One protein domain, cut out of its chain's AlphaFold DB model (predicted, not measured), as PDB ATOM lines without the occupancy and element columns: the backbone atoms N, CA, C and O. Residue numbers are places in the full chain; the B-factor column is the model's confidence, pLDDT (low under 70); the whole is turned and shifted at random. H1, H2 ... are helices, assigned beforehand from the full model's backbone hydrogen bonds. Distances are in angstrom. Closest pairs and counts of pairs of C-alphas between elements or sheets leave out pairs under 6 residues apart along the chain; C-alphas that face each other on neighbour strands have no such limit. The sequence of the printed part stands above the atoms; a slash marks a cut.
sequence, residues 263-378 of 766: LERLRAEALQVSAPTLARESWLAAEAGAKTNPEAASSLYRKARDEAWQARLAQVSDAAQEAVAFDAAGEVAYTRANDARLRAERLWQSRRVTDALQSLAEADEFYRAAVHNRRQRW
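Overview. This is residues 263 to 378 of the 766 residues of an uncharacterized protein of Deltaproteobacteria bacterium (UniProt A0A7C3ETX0). One long helix, H4, makes a spine; the short helices H1, H2 and H3 pack on its first part, and the hairpin of H5 and H6 packs on its later part through H6. The longer helices run nearly along one axis, and the outline is only just a rod, 59 by 24 by 13 A. The 116 printed residues hold six named helices, H1 to H6 in chain order, and no named strand: all helix, loose, with a radius of gyration of the C-alphas of 16.8 A.

Arrangement. H1, residues 263 to 272, touches residues 294 to 308 of H4, residues 294 to 325, at a shallow tilt of 19 degrees, closest at the C-alphas of Ala 270 and Arg 305, 4.2 A. H2, residues 275 to 278, touches H4 too, closest at C-alphas Leu 278 and Ala 308, 4.9 A. H3, residues 280 to 289, forms a helical hairpin with H4, closest at C-alphas Ala 286 and Ala 297, 4.5 A. H4, H5, residues 332 to 349, and H6, residues 353 to 378, form an up and down bundle, each running against the one before. H5 and H6 touch, closest at C-alphas Ala 337 and Ala 363, 4.2 A. H4 touches H6, closest at C-alphas Ala 323 and Val 371, 5.0 A. H4 and H5 are close but not clearly touching, and H1 and H5 are apart. In H1, H3, H4, H5 and H6 every O i to N i+4 pair is within hydrogen-bond range; H2 is too short for one.

Along the chain. H1 begins at C-alpha 263 (36.808, 42.057, 39.990). H1 and H3 each measure 14.3 A, H2 5.0 A, H4 46.5 A, H5 26.2 A and H6 37.7 A, ending at C-alpha 378 (9.550, 22.879, 0.871).

Size, cuts and confidence. The farthest C-alphas, Thr 292 and Trp 378, are 59.2 A apart. The printed part has no cut and no long link. Mean pLDDT of the printed part is 90.1; residues 329 to 330 are under 70.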
ATOM      1  N   LEU A 263      37.082  40.960  40.920       88.31
ATOM      2  CA  LEU A 263      36.808  42.057  39.990       88.31
ATOM      3  C   LEU A 263      37.357  41.783  38.577       88.31
ATOM      4  O   LEU A 263      36.615  41.884  37.601       88.31
ATOM      5  N   GLU A 264      38.637  41.417  38.453       89.56
ATOM      6  CA  GLU A 264      39.272  41.107  37.163       89.56
ATOM      7  C   GLU A 264      38.636  39.886  36.499       89.56
ATOM      8  O   GLU A 264      38.377  39.897  35.293       89.56
ATOM      9  N   ARG A 265      38.316  38.858  37.293       90.00
ATOM     10  CA  ARG A 265      37.599  37.670  36.827       90.00
ATOM     11  C   ARG A 265      36.212  38.033  36.289       90.00
ATOM     12  O   ARG A 265      35.880  37.632  35.177       90.00
ATOM     13  N   LEU A 266      35.405  38.782  37.043       91.31
ATOM     14  CA  LEU A 266      34.054  39.173  36.618       91.31
ATOM     15  C   LEU A 266      34.090  40.088  35.391       91.31
ATOM     16  O   LEU A 266      33.271  39.921  34.489       91.31
ATOM     17  N   ARG A 267      35.070  40.995  35.308       93.88
ATOM     18  CA  ARG A 267      35.318  41.822  34.121       93.88
ATOM     19  C   ARG A 267      35.683  40.970  32.901       93.88
ATOM     20  O   ARG A 267      35.168  41.223  31.816       93.88
ATOM     21  N   ALA A 268      36.512  39.938  33.065       92.06
ATOM     22  CA  ALA A 268      36.853  39.004  31.991       92.06
ATOM     23  C   ALA A 268      35.650  38.148  31.544       92.06
ATOM     24  O   ALA A 268      35.417  38.013  30.343       92.06
ATOM     25  N   GLU A 269      34.848  37.626  32.478       92.62
ATOM     26  CA  GLU A 269      33.601  36.906  32.165       92.62
ATOM     27  C   GLU A 269      32.589  37.811  31.431       92.62
ATOM     28  O   GLU A 269      31.977  37.388  30.449       92.62
ATOM     29  N   ALA A 270      32.454  39.076  31.846       92.00
ATOM     30  CA  ALA A 270      31.612  40.080  31.188       92.00
ATOM     31  C   ALA A 270      32.106  40.440  29.767       92.00
ATOM     32  O   ALA A 270      31.297  40.615  28.852       92.00
ATOM     33  N   LEU A 271      33.423  40.496  29.543       93.12
ATOM     34  CA  LEU A 271      33.998  40.679  28.203       93.12
ATOM     35  C   LEU A 271      33.700  39.488  27.282       93.12
ATOM     36  O   LEU A 271      33.315  39.706  26.133       93.12
ATOM     37  N   GLN A 272      33.814  38.249  27.777       91.62
ATOM     38  CA  GLN A 272      33.547  37.035  26.988       91.62
ATOM     39  C   GLN A 272      32.117  37.003  26.430       91.62
ATOM     40  O   GLN A 272      31.929  36.727  25.246       91.62
ATOM     41  N   VAL A 273      31.107  37.361  27.234       92.62
ATOM     42  CA  VAL A 273      29.707  37.436  26.764       92.62
ATOM     43  C   VAL A 273      29.401  38.649  25.877       92.62
ATOM     44  O   VAL A 273      28.305  38.731  25.325       92.62
ATOM     45  N   SER A 274      30.362  39.558  25.678       93.56
ATOM     46  CA  SER A 274      30.203  40.820  24.935       93.56
ATOM     47  C   SER A 274      29.341  41.878  25.646       93.56
ATOM     48  O   SER A 274      28.616  42.640  25.006       93.56
ATOM     49  N   ALA A 275      29.459  41.994  26.974       91.31
ATOM     50  CA  ALA A 275      28.780  43.037  27.750       91.31
ATOM     51  C   ALA A 275      29.006  44.495  27.276       91.31
ATOM     52  O   ALA A 275      28.040  45.256  27.322       91.31
ATOM     53  N   PRO A 276      30.177  44.913  26.739       93.81
ATOM     54  CA  PRO A 276      30.352  46.282  26.236       93.81
ATOM     55  C   PRO A 276      29.376  46.691  25.120       93.81
ATOM     56  O   PRO A 276      29.094  47.879  24.963       93.81
ATOM     57  N   THR A 277      28.870  45.727  24.339       93.81
ATOM     58  CA  THR A 277      27.908  45.966  23.251       93.81
ATOM     59  C   THR A 277      26.478  45.589  23.631       93.81
ATOM     60  O   THR A 277      25.559  46.309  23.252       93.81
ATOM     61  N   LEU A 278      26.282  44.503  24.386       93.12
ATOM     62  CA  LEU A 278      24.953  43.967  24.718       93.12
ATOM     63  C   LEU A 278      24.365  44.490  26.042       93.12
ATOM     64  O   LEU A 278      23.153  44.467  26.215       93.12
ATOM     65  N   ALA A 279      25.203  44.977  26.961       94.38
ATOM     66  CA  ALA A 279      24.820  45.476  28.287       94.38
ATOM     67  C   ALA A 279      25.565  46.786  28.608       94.38
ATOM     68  O   ALA A 279      26.227  46.947  29.634       94.38
ATOM     69  N   ARG A 280      25.513  47.727  27.659       94.62
ATOM     70  CA  ARG A 280      26.398  48.901  27.615       94.62
ATOM     71  C   ARG A 280      26.309  49.806  28.850       94.62
ATOM     72  O   ARG A 280      27.335  50.329  29.275       94.62
ATOM     73  N   GLU A 281      25.123  50.015  29.416       94.12
ATOM     74  CA  GLU A 281      24.934  50.932  30.553       94.12
ATOM     75  C   GLU A 281      25.553  50.390  31.847       94.12
ATOM     76  O   GLU A 281      26.354  51.068  32.494       94.12
ATOM     77  N   SER A 282      25.239  49.139  32.194       92.44
ATOM     78  CA  SER A 282      25.793  48.443  33.360       92.44
ATOM     79  C   SER A 282      27.294  48.190  33.210       92.44
ATOM     80  O   SER A 282      28.032  48.349  34.184       92.44
ATOM     81  N   TRP A 283      27.774  47.905  31.994       93.56
ATOM     82  CA  TRP A 283      29.203  47.830  31.683       93.56
ATOM     83  C   TRP A 283      29.933  49.160  31.946       93.56
ATOM     84  O   TRP A 283      30.950  49.181  32.640       93.56
ATOM     85  N   LEU A 284      29.414  50.283  31.433       94.25
ATOM     86  CA  LEU A 284      30.030  51.602  31.637       94.25
ATOM     87  C   LEU A 284      30.009  52.032  33.111       94.25
ATOM     88  O   LEU A 284      30.981  52.620  33.589       94.25
ATOM     89  N   ALA A 285      28.946  51.699  33.849       92.19
ATOM     90  CA  ALA A 285      28.883  51.920  35.292       92.19
ATOM     91  C   ALA A 285      29.934  51.087  36.057       92.19
ATOM     92  O   ALA A 285      30.561  51.596  36.987       92.19
ATOM     93  N   ALA A 286      30.169  49.834  35.648       91.69
ATOM     94  CA  ALA A 286      31.179  48.965  36.253       91.69
ATOM     95  C   ALA A 286      32.614  49.483  36.030       91.69
ATOM     96  O   ALA A 286      33.399  49.551  36.976       91.69
ATOM     97  N   GLU A 287      32.943  49.913  34.806       93.31
ATOM     98  CA  GLU A 287      34.239  50.530  34.473       93.31
ATOM     99  C   GLU A 287      34.482  51.830  35.261       93.31
ATOM    100  O   GLU A 287      35.575  52.039  35.791       93.31
ATOM    101  N   ALA A 288      33.459  52.678  35.413       91.31
ATOM    102  CA  ALA A 288      33.557  53.908  36.203       91.31
ATOM    103  C   ALA A 288      33.779  53.637  37.707       91.31
ATOM    104  O   ALA A 288      34.535  54.359  38.362       91.31
ATOM    105  N   GLY A 289      33.153  52.588  38.254       86.75
ATOM    106  CA  GLY A 289      33.316  52.179  39.653       86.75
ATOM    107  C   GLY A 289      34.628  51.444  39.958       86.75
ATOM    108  O   GLY A 289      35.079  51.452  41.103       86.75
ATOM    109  N   ALA A 290      35.271  50.826  38.960       87.00
ATOM    110  CA  ALA A 290      36.358  49.856  39.156       87.00
ATOM    111  C   ALA A 290      37.582  50.379  39.933       87.00
ATOM    112  O   ALA A 290      38.294  49.587  40.546       87.00
ATOM    113  N   LYS A 291      37.828  51.697  39.931       82.56
ATOM    114  CA  LYS A 291      38.935  52.340  40.669       82.56
ATOM    115  C   LYS A 291      38.527  52.981  41.999       82.56
ATOM    116  O   LYS A 291      39.402  53.388  42.756       82.56
ATOM    117  N   THR A 292      37.230  53.133  42.260       85.62
ATOM    118  CA  THR A 292      36.692  53.934  43.377       85.62
ATOM    119  C   THR A 292      35.916  53.093  44.387       85.62
ATOM    120  O   THR A 292      35.970  53.382  45.578       85.62
ATOM    121  N   ASN A 293      35.239  52.034  43.938       90.44
ATOM    122  CA  ASN A 293      34.595  51.038  44.788       90.44
ATOM    123  C   ASN A 293      34.608  49.657  44.087       90.44
ATOM    124  O   ASN A 293      33.693  49.350  43.315       90.44
ATOM    125  N   PRO A 294      35.630  48.814  44.344       85.81
ATOM    126  CA  PRO A 294      35.766  47.491  43.729       85.81
ATOM    127  C   PRO A 294      34.598  46.528  43.995       85.81
ATOM    128  O   PRO A 294      34.273  45.711  43.132       85.81
ATOM    129  N   GLU A 295      33.934  46.617  45.150       85.56
ATOM    130  CA  GLU A 295      32.797  45.749  45.490       85.56
ATOM    131  C   GLU A 295      31.550  46.127  44.678       85.56
ATOM    132  O   GLU A 295      30.918  45.269  44.054       85.56
ATOM    133  N   ALA A 296      31.243  47.426  44.593       86.94
ATOM    134  CA  ALA A 296      30.165  47.934  43.745       86.94
ATOM    135  C   ALA A 296      30.444  47.682  42.253       86.94
ATOM    136  O   ALA A 296      29.547  47.291  41.509       86.94
ATOM    137  N   ALA A 297      31.694  47.831  41.808       89.56
ATOM    138  CA  ALA A 297      32.081  47.488  40.442       89.56
ATOM    139  C   ALA A 297      31.908  45.987  40.150       89.56
ATOM    140  O   ALA A 297      31.432  45.622  39.077       89.56
ATOM    141  N   SER A 298      32.215  45.110  41.113       91.31
ATOM    142  CA  SER A 298      32.043  43.657  40.972       91.31
ATOM    143  C   SER A 298      30.574  43.250  40.802       91.31
ATOM    144  O   SER A 298      30.265  42.382  39.980       91.31
ATOM    145  N   SER A 299      29.641  43.890  41.519       91.94
ATOM    146  CA  SER A 299      28.204  43.634  41.328       91.94
ATOM    147  C   SER A 299      27.692  44.176  39.986       91.94
ATOM    148  O   SER A 299      26.911  43.499  39.315       91.94
ATOM    149  N   LEU A 300      28.198  45.329  39.532       93.44
ATOM    150  CA  LEU A 300      27.867  45.906  38.225       93.44
ATOM    151  C   LEU A 300      28.418  45.077  37.049       93.44
ATOM    152  O   LEU A 300      27.678  44.842  36.096       93.44
ATOM    153  N   TYR A 301      29.646  44.545  37.127       93.88
ATOM    154  CA  TYR A 301      30.161  43.606  36.117       93.88
ATOM    155  C   TYR A 301      29.337  42.318  36.063       93.88
ATOM    156  O   TYR A 301      29.067  41.816  34.973       93.88
ATOM    157  N   ARG A 302      28.889  41.798  37.216       93.75
ATOM    158  CA  ARG A 302      27.999  40.626  37.273       93.75
ATOM    159  C   ARG A 302      26.656  40.912  36.601       93.75
ATOM    160  O   ARG A 302      26.230  40.126  35.763       93.75
ATOM    161  N   LYS A 303      26.050  42.070  36.888       94.81
ATOM    162  CA  LYS A 303      24.830  42.539  36.216       94.81
ATOM    163  C   LYS A 303      25.029  42.645  34.696       94.81
ATOM    164  O   LYS A 303      24.263  42.046  33.952       94.81
ATOM    165  N   ALA A 304      26.084  43.324  34.241       94.56
ATOM    166  CA  ALA A 304      26.371  43.505  32.815       94.56
ATOM    167  C   ALA A 304      26.628  42.175  32.085       94.56
ATOM    168  O   ALA A 304      26.178  41.974  30.957       94.56
ATOM    169  N   ARG A 305      27.324  41.238  32.740       95.19
ATOM    170  CA  ARG A 305      27.526  39.870  32.249       95.19
ATOM    171  C   ARG A 305      26.188  39.141  32.068       95.19
ATOM    172  O   ARG A 305      25.957  38.528  31.028       95.19
ATOM    173  N   ASP A 306      25.318  39.209  33.069       94.50
ATOM    174  CA  ASP A 306      24.060  38.460  33.090       94.50
ATOM    175  C   ASP A 306      23.020  39.065  32.122       94.50
ATOM    176  O   ASP A 306      22.317  38.323  31.437       94.50
ATOM    177  N   GLU A 307      22.986  40.392  31.964       95.94
ATOM    178  CA  GLU A 307      22.186  41.091  30.943       95.94
ATOM    179  C   GLU A 307      22.636  40.739  29.515       95.94
ATOM    180  O   GLU A 307      21.809  40.416  28.660       95.94
ATOM    181  N   ALA A 308      23.948  40.717  29.256       94.75
ATOM    182  CA  ALA A 308      24.498  40.345  27.951       94.75
ATOM    183  C   ALA A 308      24.230  38.876  27.586       94.75
ATOM    184  O   ALA A 308      23.997  38.554  26.420       94.75
ATOM    185  N   TRP A 309      24.218  37.984  28.580       95.44
ATOM    186  CA  TRP A 309      23.794  36.598  28.405       95.44
ATOM    187  C   TRP A 309      22.312  36.491  28.009       95.44
ATOM    188  O   TRP A 309      21.994  35.789  27.048       95.44
ATOM    189  N   GLN A 310      21.414  37.235  28.667       95.12
ATOM    190  CA  GLN A 310      19.991  37.259  28.292       95.12
ATOM    191  C   GLN A 310      19.773  37.815  26.875       95.12
ATOM    192  O   GLN A 310      18.987  37.256  26.112       95.12
ATOM    193  N   ALA A 311      20.525  38.844  26.471       94.06
ATOM    194  CA  ALA A 311      20.483  39.366  25.102       94.06
ATOM    195  C   ALA A 311      20.895  38.317  24.046       94.06
ATOM    196  O   ALA A 311      20.320  38.278  22.957       94.06
ATOM    197  N   ARG A 312      21.847  37.424  24.364       94.25
ATOM    198  CA  ARG A 312      22.216  36.294  23.488       94.25
ATOM    199  C   ARG A 312      21.168  35.179  23.491       94.25
ATOM    200  O   ARG A 312      20.889  34.623  22.433       94.25
ATOM    201  N   LEU A 313      20.558  34.871  24.639       93.44
ATOM    202  CA  LEU A 313      19.440  33.920  24.705       93.44
ATOM    203  C   LEU A 313      18.237  34.390  23.875       93.44
ATOM    204  O   LEU A 313      17.604  33.557  23.228       93.44
ATOM    205  N   ALA A 314      17.951  35.696  23.840       92.88
ATOM    206  CA  ALA A 314      16.913  36.268  22.983       92.88
ATOM    207  C   ALA A 314      17.202  36.010  21.491       92.88
ATOM    208  O   ALA A 314      16.379  35.399  20.820       92.88
ATOM    209  N   GLN A 315      18.411  36.333  21.011       91.62
ATOM    210  CA  GLN A 315      18.819  36.105  19.612       91.62
ATOM    211  C   GLN A 315      18.662  34.638  19.168       91.62
ATOM    212  O   GLN A 315      18.182  34.361  18.070       91.62
ATOM    213  N   VAL A 316      19.019  33.681  20.033       93.62
ATOM    214  CA  VAL A 316      18.835  32.244  19.753       93.62
ATOM    215  C   VAL A 316      17.362  31.819  19.853       93.62
ATOM    216  O   VAL A 316      16.933  30.901  19.156       93.62
ATOM    217  N   SER A 317      16.561  32.502  20.674       91.12
ATOM    218  CA  SER A 317      15.111  32.284  20.758       91.12
ATOM    219  C   SER A 317      14.371  32.807  19.522       91.12
ATOM    220  O   SER A 317      13.369  32.211  19.130       91.12
ATOM    221  N   ASP A 318      14.866  33.864  18.875       92.12
ATOM    222  CA  ASP A 318      14.331  34.361  17.601       92.12
ATOM    223  C   ASP A 318      14.593  33.349  16.470       92.12
ATOM    224  O   ASP A 318      13.673  32.978  15.738       92.12
ATOM    225  N   ALA A 319      15.811  32.797  16.392       90.00
ATOM    226  CA  ALA A 319      16.146  31.713  15.458       90.00
ATOM    227  C   ALA A 319      15.313  30.437  15.712       90.00
ATOM    228  O   ALA A 319      14.887  29.763  14.769       90.00
ATOM    229  N   ALA A 320      15.021  30.120  16.979       87.62
ATOM    230  CA  ALA A 320      14.120  29.027  17.338       87.62
ATOM    231  C   ALA A 320      12.665  29.293  16.902       87.62
ATOM    232  O   ALA A 320      11.994  28.375  16.429       87.62
ATOM    233  N   GLN A 321      12.183  30.538  17.008       92.06
ATOM    234  CA  GLN A 321      10.856  30.937  16.526       92.06
ATOM    235  C   GLN A 321      10.749  30.865  14.995       92.06
ATOM    236  O   GLN A 321       9.745  30.354  14.496       92.06
ATOM    237  N   GLU A 322      11.777  31.282  14.241       90.94
ATOM    238  CA  GLU A 322      11.812  31.081  12.782       90.94
ATOM    239  C   GLU A 322      11.748  29.581  12.439       90.94
ATOM    240  O   GLU A 322      10.940  29.164  11.606       90.94
ATOM    241  N   ALA A 323      12.522  28.743  13.138       87.44
ATOM    242  CA  ALA A 323      12.501  27.294  12.940       87.44
ATOM    243  C   ALA A 323      11.122  26.663  13.233       87.44
ATOM    244  O   ALA A 323      10.701  25.751  12.517       87.44
ATOM    245  N   VAL A 324      10.380  27.166  14.225       84.38
ATOM    246  CA  VAL A 324       8.984  26.760  14.474       84.38
ATOM    247  C   VAL A 324       8.051  27.250  13.361       84.38
ATOM    248  O   VAL A 324       7.210  26.481  12.898       84.38
ATOM    249  N   ALA A 325       8.209  28.484  12.874       86.44
ATOM    250  CA  ALA A 325       7.376  29.040  11.803       86.44
ATOM    251  C   ALA A 325       7.519  28.278  10.467       86.44
ATOM    252  O   ALA A 325       6.542  28.155   9.721       86.44
ATOM    253  N   PHE A 326       8.707  27.725  10.193       88.12
ATOM    254  CA  PHE A 326       8.978  26.833   9.059       88.12
ATOM    255  C   PHE A 326       8.527  25.371   9.267       88.12
ATOM    256  O   PHE A 326       8.701  24.568   8.352       88.12
ATOM    257  N   ASP A 327       7.970  24.997  10.426       82.75
ATOM    258  CA  ASP A 327       7.714  23.593  10.805       82.75
ATOM    259  C   ASP A 327       8.989  22.721  10.725       82.75
ATOM    260  O   ASP A 327       9.006  21.594  10.223       82.75
ATOM    261  N   ALA A 328      10.114  23.249  11.217       78.56
ATOM    262  CA  ALA A 328      11.372  22.509  11.310       78.56
ATOM    263  C   ALA A 328      11.459  21.629  12.575       78.56
ATOM    264  O   ALA A 328      12.495  21.014  12.824       78.56
ATOM    265  N   ALA A 329      10.386  21.521  13.369       68.00
ATOM    266  CA  ALA A 329      10.367  20.775  14.631       68.00
ATOM    267  C   ALA A 329      10.691  19.273  14.474       68.00
ATOM    268  O   ALA A 329      11.226  18.653  15.394       68.00
ATOM    269  N   GLY A 330      10.405  18.698  13.300       66.44
ATOM    270  CA  GLY A 330      10.772  17.325  12.938       66.44
ATOM    271  C   GLY A 330      12.229  17.134  12.485       66.44
ATOM    272  O   GLY A 330      12.648  15.996  12.282       66.44
ATOM    273  N   GLU A 331      13.014  18.204  12.316       73.19
ATOM    274  CA  GLU A 331      14.406  18.104  11.870       73.19
ATOM    275  C   GLU A 331      15.352  17.673  13.001       73.19
ATOM    276  O   GLU A 331      15.296  18.147  14.141       73.19
ATOM    277  N   VAL A 332      16.325  16.825  12.653       76.19
ATOM    278  CA  VAL A 332      17.400  16.405  13.570       76.19
ATOM    279  C   VAL A 332      18.215  17.614  14.047       76.19
ATOM    280  O   VAL A 332      18.630  17.660  15.204       76.19
ATOM    281  N   ALA A 333      18.396  18.620  13.182       72.38
ATOM    282  CA  ALA A 333      19.048  19.879  13.528       72.38
ATOM    283  C   ALA A 333      18.276  20.645  14.620       72.38
ATOM    284  O   ALA A 333      18.867  20.990  15.637       72.38
ATOM    285  N   TYR A 334      16.951  20.796  14.502       77.94
ATOM    286  CA  TYR A 334      16.130  21.457  15.528       77.94
ATOM    287  C   TYR A 334      16.191  20.731  16.880       77.94
ATOM    288  O   TYR A 334      16.269  21.365  17.933       77.94
ATOM    289  N   THR A 335      16.222  19.393  16.874       78.00
ATOM    290  CA  THR A 335      16.413  18.612  18.111       78.00
ATOM    291  C   THR A 335      17.771  18.933  18.756       78.00
ATOM    292  O   THR A 335      17.818  19.324  19.922       78.00
ATOM    293  N   ARG A 336      18.864  18.886  17.977       78.94
ATOM    294  CA  ARG A 336      20.221  19.224  18.450       78.94
ATOM    295  C   ARG A 336      20.345  20.667  18.943       78.94
ATOM    296  O   ARG A 336      21.073  20.903  19.904       78.94
ATOM    297  N   ALA A 337      19.631  21.604  18.322       85.31
ATOM    298  CA  ALA A 337      19.590  23.005  18.728       85.31
ATOM    299  C   ALA A 337      18.983  23.175  20.128       85.31
ATOM    300  O   ALA A 337      19.577  23.827  20.985       85.31
ATOM    301  N   ASN A 338      17.853  22.510  20.402       84.75
ATOM    302  CA  ASN A 338      17.240  22.507  21.733       84.75
ATOM    303  C   ASN A 338      18.160  21.870  22.786       84.75
ATOM    304  O   ASN A 338      18.336  22.440  23.863       84.75
ATOM    305  N   ASP A 339      18.797  20.739  22.465       85.44
ATOM    306  CA  ASP A 339      19.769  20.100  23.360       85.44
ATOM    307  C   ASP A 339      20.965  21.023  23.653       85.44
ATOM    308  O   ASP A 339      21.424  21.097  24.793       85.44
ATOM    309  N   ALA A 340      21.462  21.743  22.641       84.12
ATOM    310  CA  ALA A 340      22.552  22.711  22.767       84.12
ATOM    311  C   ALA A 340      22.155  23.922  23.624       84.12
ATOM    312  O   ALA A 340      22.894  24.292  24.538       84.12
ATOM    313  N   ARG A 341      20.946  24.462  23.429       93.12
ATOM    314  CA  ARG A 341      20.377  25.555  24.235       93.12
ATOM    315  C   ARG A 341      20.244  25.151  25.713       93.12
ATOM    316  O   ARG A 341      20.712  25.864  26.597       93.12
ATOM    317  N   LEU A 342      19.715  23.952  25.982       91.00
ATOM    318  CA  LEU A 342      19.577  23.394  27.337       91.00
ATOM    319  C   LEU A 342      20.924  23.008  27.975       91.00
ATOM    320  O   LEU A 342      21.061  23.022  29.200       91.00
ATOM    321  N   ARG A 343      21.940  22.616  27.191       91.38
ATOM    322  CA  ARG A 343      23.326  22.483  27.689       91.38
ATOM    323  C   ARG A 343      23.881  23.850  28.094       91.38
ATOM    324  O   ARG A 343      24.421  23.970  29.192       91.38
ATOM    325  N   ALA A 344      23.697  24.868  27.255       93.62
ATOM    326  CA  ALA A 344      24.205  26.218  27.472       93.62
ATOM    327  C   ALA A 344      23.666  26.846  28.771       93.62
ATOM    328  O   ALA A 344      24.449  27.327  29.589       93.62
ATOM    329  N   GLU A 345      22.356  26.748  29.027       92.88
ATOM    330  CA  GLU A 345      21.719  27.222  30.270       92.88
ATOM    331  C   GLU A 345      22.279  26.535  31.533       92.88
ATOM    332  O   GLU A 345      22.568  27.199  32.531       92.88
ATOM    333  N   ARG A 346      22.506  25.214  31.493       94.25
ATOM    334  CA  ARG A 346      23.086  24.460  32.625       94.25
ATOM    335  C   ARG A 346      24.565  24.785  32.851       94.25
ATOM    336  O   ARG A 346      25.009  24.897  33.996       94.25
ATOM    337  N   LEU A 347      25.335  24.978  31.778       92.12
ATOM    338  CA  LEU A 347      26.730  25.428  31.849       92.12
ATOM    339  C   LEU A 347      26.824  26.854  32.415       92.12
ATOM    340  O   LEU A 347      27.695  27.122  33.244       92.12
ATOM    341  N   TRP A 348      25.880  27.730  32.058       94.06
ATOM    342  CA  TRP A 348      25.763  29.081  32.606       94.06
ATOM    343  C   TRP A 348      25.536  29.076  34.121       94.06
ATOM    344  O   TRP A 348      26.305  29.679  34.871       94.06
ATOM    345  N   GLN A 349      24.536  28.319  34.586       92.94
ATOM    346  CA  GLN A 349      24.257  28.116  36.015       92.94
ATOM    347  C   GLN A 349      25.475  27.544  36.764       92.94
ATOM    348  O   GLN A 349      25.783  27.967  37.878       92.94
ATOM    349  N   SER A 350      26.238  26.662  36.110       92.12
ATOM    350  CA  SER A 350      27.497  26.088  36.616       92.12
ATOM    351  C   SER A 350      28.697  27.056  36.591       92.12
ATOM    352  O   SER A 350      29.820  26.643  36.872       92.12
ATOM    353  N   ARG A 351      28.497  28.336  36.228       88.88
ATOM    354  CA  ARG A 351      29.537  29.371  36.025       88.88
ATOM    355  C   ARG A 351      30.615  29.002  34.988       88.88
ATOM    356  O   ARG A 351      31.724  29.534  35.029       88.88
ATOM    357  N   ARG A 352      30.298  28.121  34.034       91.62
ATOM    358  CA  ARG A 352      31.174  27.711  32.921       91.62
ATOM    359  C   ARG A 352      30.939  28.600  31.693       91.62
ATOM    360  O   ARG A 352      30.422  28.147  30.677       91.62
ATOM    361  N   VAL A 353      31.289  29.884  31.819       90.31
ATOM    362  CA  VAL A 353      30.961  30.959  30.854       90.31
ATOM    363  C   VAL A 353      31.377  30.628  29.414       90.31
ATOM    364  O   VAL A 353      30.543  30.708  28.514       90.31
ATOM    365  N   THR A 354      32.623  30.204  29.186       90.88
ATOM    366  CA  THR A 354      33.127  29.878  27.839       90.88
ATOM    367  C   THR A 354      32.374  28.709  27.202       90.88
ATOM    368  O   THR A 354      31.953  28.799  26.051       90.88
ATOM    369  N   ASP A 355      32.155  27.630  27.962       93.31
ATOM    370  CA  ASP A 355      31.443  26.440  27.482       93.31
ATOM    371  C   ASP A 355      29.962  26.748  27.197       93.31
ATOM    372  O   ASP A 355      29.388  26.249  26.229       93.31
ATOM    373  N   ALA A 356      29.342  27.598  28.024       93.12
ATOM    374  CA  ALA A 356      27.969  28.056  27.835       93.12
ATOM    375  C   ALA A 356      27.821  28.882  26.548       93.12
ATOM    376  O   ALA A 356      26.878  28.664  25.792       93.12
ATOM    377  N   LEU A 357      28.767  29.784  26.263       93.94
ATOM    378  CA  LEU A 357      28.790  30.556  25.016       93.94
ATOM    379  C   LEU A 357      28.991  29.666  23.784       93.94
ATOM    380  O   LEU A 357      28.284  29.850  22.796       93.94
ATOM    381  N   GLN A 358      29.894  28.681  23.847       94.62
ATOM    382  CA  GLN A 358      30.078  27.719  22.756       94.62
ATOM    383  C   GLN A 358      28.797  26.910  22.510       94.62
ATOM    384  O   GLN A 358      28.306  26.859  21.385       94.62
ATOM    385  N   SER A 359      28.200  26.346  23.565       91.56
ATOM    386  CA  SER A 359      26.963  25.563  23.457       91.56
ATOM    387  C   SER A 359      25.747  26.404  23.038       91.56
ATOM    388  O   SER A 359      24.768  25.850  22.542       91.56
ATOM    389  N   LEU A 360      25.780  27.732  23.220       95.12
ATOM    390  CA  LEU A 360      24.752  28.646  22.714       95.12
ATOM    391  C   LEU A 360      24.964  28.988  21.229       95.12
ATOM    392  O   LEU A 360      23.990  29.094  20.488       95.12
ATOM    393  N   ALA A 361      26.216  29.099  20.774       92.88
ATOM    394  CA  ALA A 361      26.543  29.251  19.355       92.88
ATOM    395  C   ALA A 361      26.200  27.984  18.546       92.88
ATOM    396  O   ALA A 361      25.606  28.093  17.475       92.88
ATOM    397  N   GLU A 362      26.465  26.792  19.099       93.62
ATOM    398  CA  GLU A 362      25.986  25.510  18.551       93.62
ATOM    399  C   GLU A 362      24.459  25.515  18.350       93.62
ATOM    400  O   GLU A 362      23.958  25.005  17.349       93.62
ATOM    401  N   ALA A 363      23.702  26.097  19.289       92.62
ATOM    402  CA  ALA A 363      22.246  26.164  19.192       92.62
ATOM    403  C   ALA A 363      21.780  27.061  18.032       92.62
ATOM    404  O   ALA A 363      20.927  26.638  17.255       92.62
ATOM    405  N   ASP A 364      22.363  28.256  17.882       93.88
ATOM    406  CA  ASP A 364      22.076  29.178  16.773       93.88
ATOM    407  C   ASP A 364      22.353  28.531  15.404       93.88
ATOM    408  O   ASP A 364      21.486  28.505  14.528       93.88
ATOM    409  N   GLU A 365      23.531  27.916  15.245       94.19
ATOM    410  CA  GLU A 365      23.912  27.208  14.017       94.19
ATOM    411  C   GLU A 365      22.917  26.084  13.683       94.19
ATOM    412  O   GLU A 365      22.435  25.992  12.550       94.19
ATOM    413  N   PHE A 366      22.537  25.262  14.670       90.75
ATOM    414  CA  PHE A 366      21.584  24.176  14.449       90.75
ATOM    415  C   PHE A 366      20.143  24.657  14.185       90.75
ATOM    416  O   PHE A 366      19.454  24.018  13.384       90.75
ATOM    417  N   TYR A 367      19.672  25.768  14.773       91.19
ATOM    418  CA  TYR A 367      18.360  26.341  14.421       91.19
ATOM    419  C   TYR A 367      18.358  26.870  12.978       91.19
ATOM    420  O   TYR A 367      17.463  26.521  12.204       91.19
ATOM    421  N   ARG A 368      19.391  27.622  12.569       93.00
ATOM    422  CA  ARG A 368      19.530  28.122  11.185       93.00
ATOM    423  C   ARG A 368      19.654  26.987  10.168       93.00
ATOM    424  O   ARG A 368      19.030  27.042   9.109       93.00
ATOM    425  N   ALA A 369      20.391  25.926  10.495       90.00
ATOM    426  CA  ALA A 369      20.473  24.728   9.660       90.00
ATOM    427  C   ALA A 369      19.111  24.015   9.530       90.00
ATOM    428  O   ALA A 369      18.769  23.539   8.447       90.00
ATOM    429  N   ALA A 370      18.307  23.973  10.600       85.12
ATOM    430  CA  ALA A 370      16.954  23.417  10.559       85.12
ATOM    431  C   ALA A 370      16.021  24.239   9.650       85.12
ATOM    432  O   ALA A 370      15.353  23.659   8.791       85.12
ATOM    433  N   VAL A 371      16.037  25.573   9.781       91.94
ATOM    434  CA  VAL A 371      15.333  26.506   8.879       91.94
ATOM    435  C   VAL A 371      15.746  26.260   7.430       91.94
ATOM    436  O   VAL A 371      14.886  26.013   6.585       91.94
ATOM    437  N   HIS A 372      17.050  26.270   7.136       91.62
ATOM    438  CA  HIS A 372      17.565  26.107   5.778       91.62
ATOM    439  C   HIS A 372      17.124  24.775   5.154       91.62
ATOM    440  O   HIS A 372      16.551  24.765   4.065       91.62
ATOM    441  N   ASN A 373      17.321  23.656   5.859       86.56
ATOM    442  CA  ASN A 373      16.945  22.326   5.369       86.56
ATOM    443  C   ASN A 373      15.439  22.217   5.096       86.56
ATOM    444  O   ASN A 373      15.030  21.664   4.071       86.56
ATOM    445  N   ARG A 374      14.607  22.763   5.993       90.31
ATOM    446  CA  ARG A 374      13.146  22.728   5.858       90.31
ATOM    447  C   ARG A 374      12.664  23.626   4.715       90.31
ATOM    448  O   ARG A 374      11.833  23.180   3.927       90.31
ATOM    449  N   ARG A 375      13.248  24.824   4.571       93.50
ATOM    450  CA  ARG A 375      13.011  25.775   3.470       93.50
ATOM    451  C   ARG A 375      13.373  25.160   2.111       93.50
ATOM    452  O   ARG A 375      12.554  25.201   1.200       93.50
ATOM    453  N   GLN A 376      14.545  24.528   1.982       91.75
ATOM    454  CA  GLN A 376      14.964  23.881   0.728       91.75
ATOM    455  C   GLN A 376      14.076  22.689   0.350       91.75
ATOM    456  O   GLN A 376      13.711  22.560  -0.819       91.75
ATOM    457  N   ARG A 377      13.674  21.846   1.317       88.56
ATOM    458  CA  ARG A 377      12.737  20.742   1.042       88.56
ATOM    459  C   ARG A 377      11.393  21.271   0.545       88.56
ATOM    460  O   ARG A 377      10.943  20.846  -0.507       88.56
ATOM    461  N   TRP A 378      10.834  22.269   1.230       93.50
ATOM    462  CA  TRP A 378       9.550  22.879   0.871       93.50
ATOM    463  C   TRP A 378       9.566  23.512  -0.532       93.50
ATOM    464  O   TRP A 378       8.641  23.313  -1.316       93.50
TER     465      TRP A 378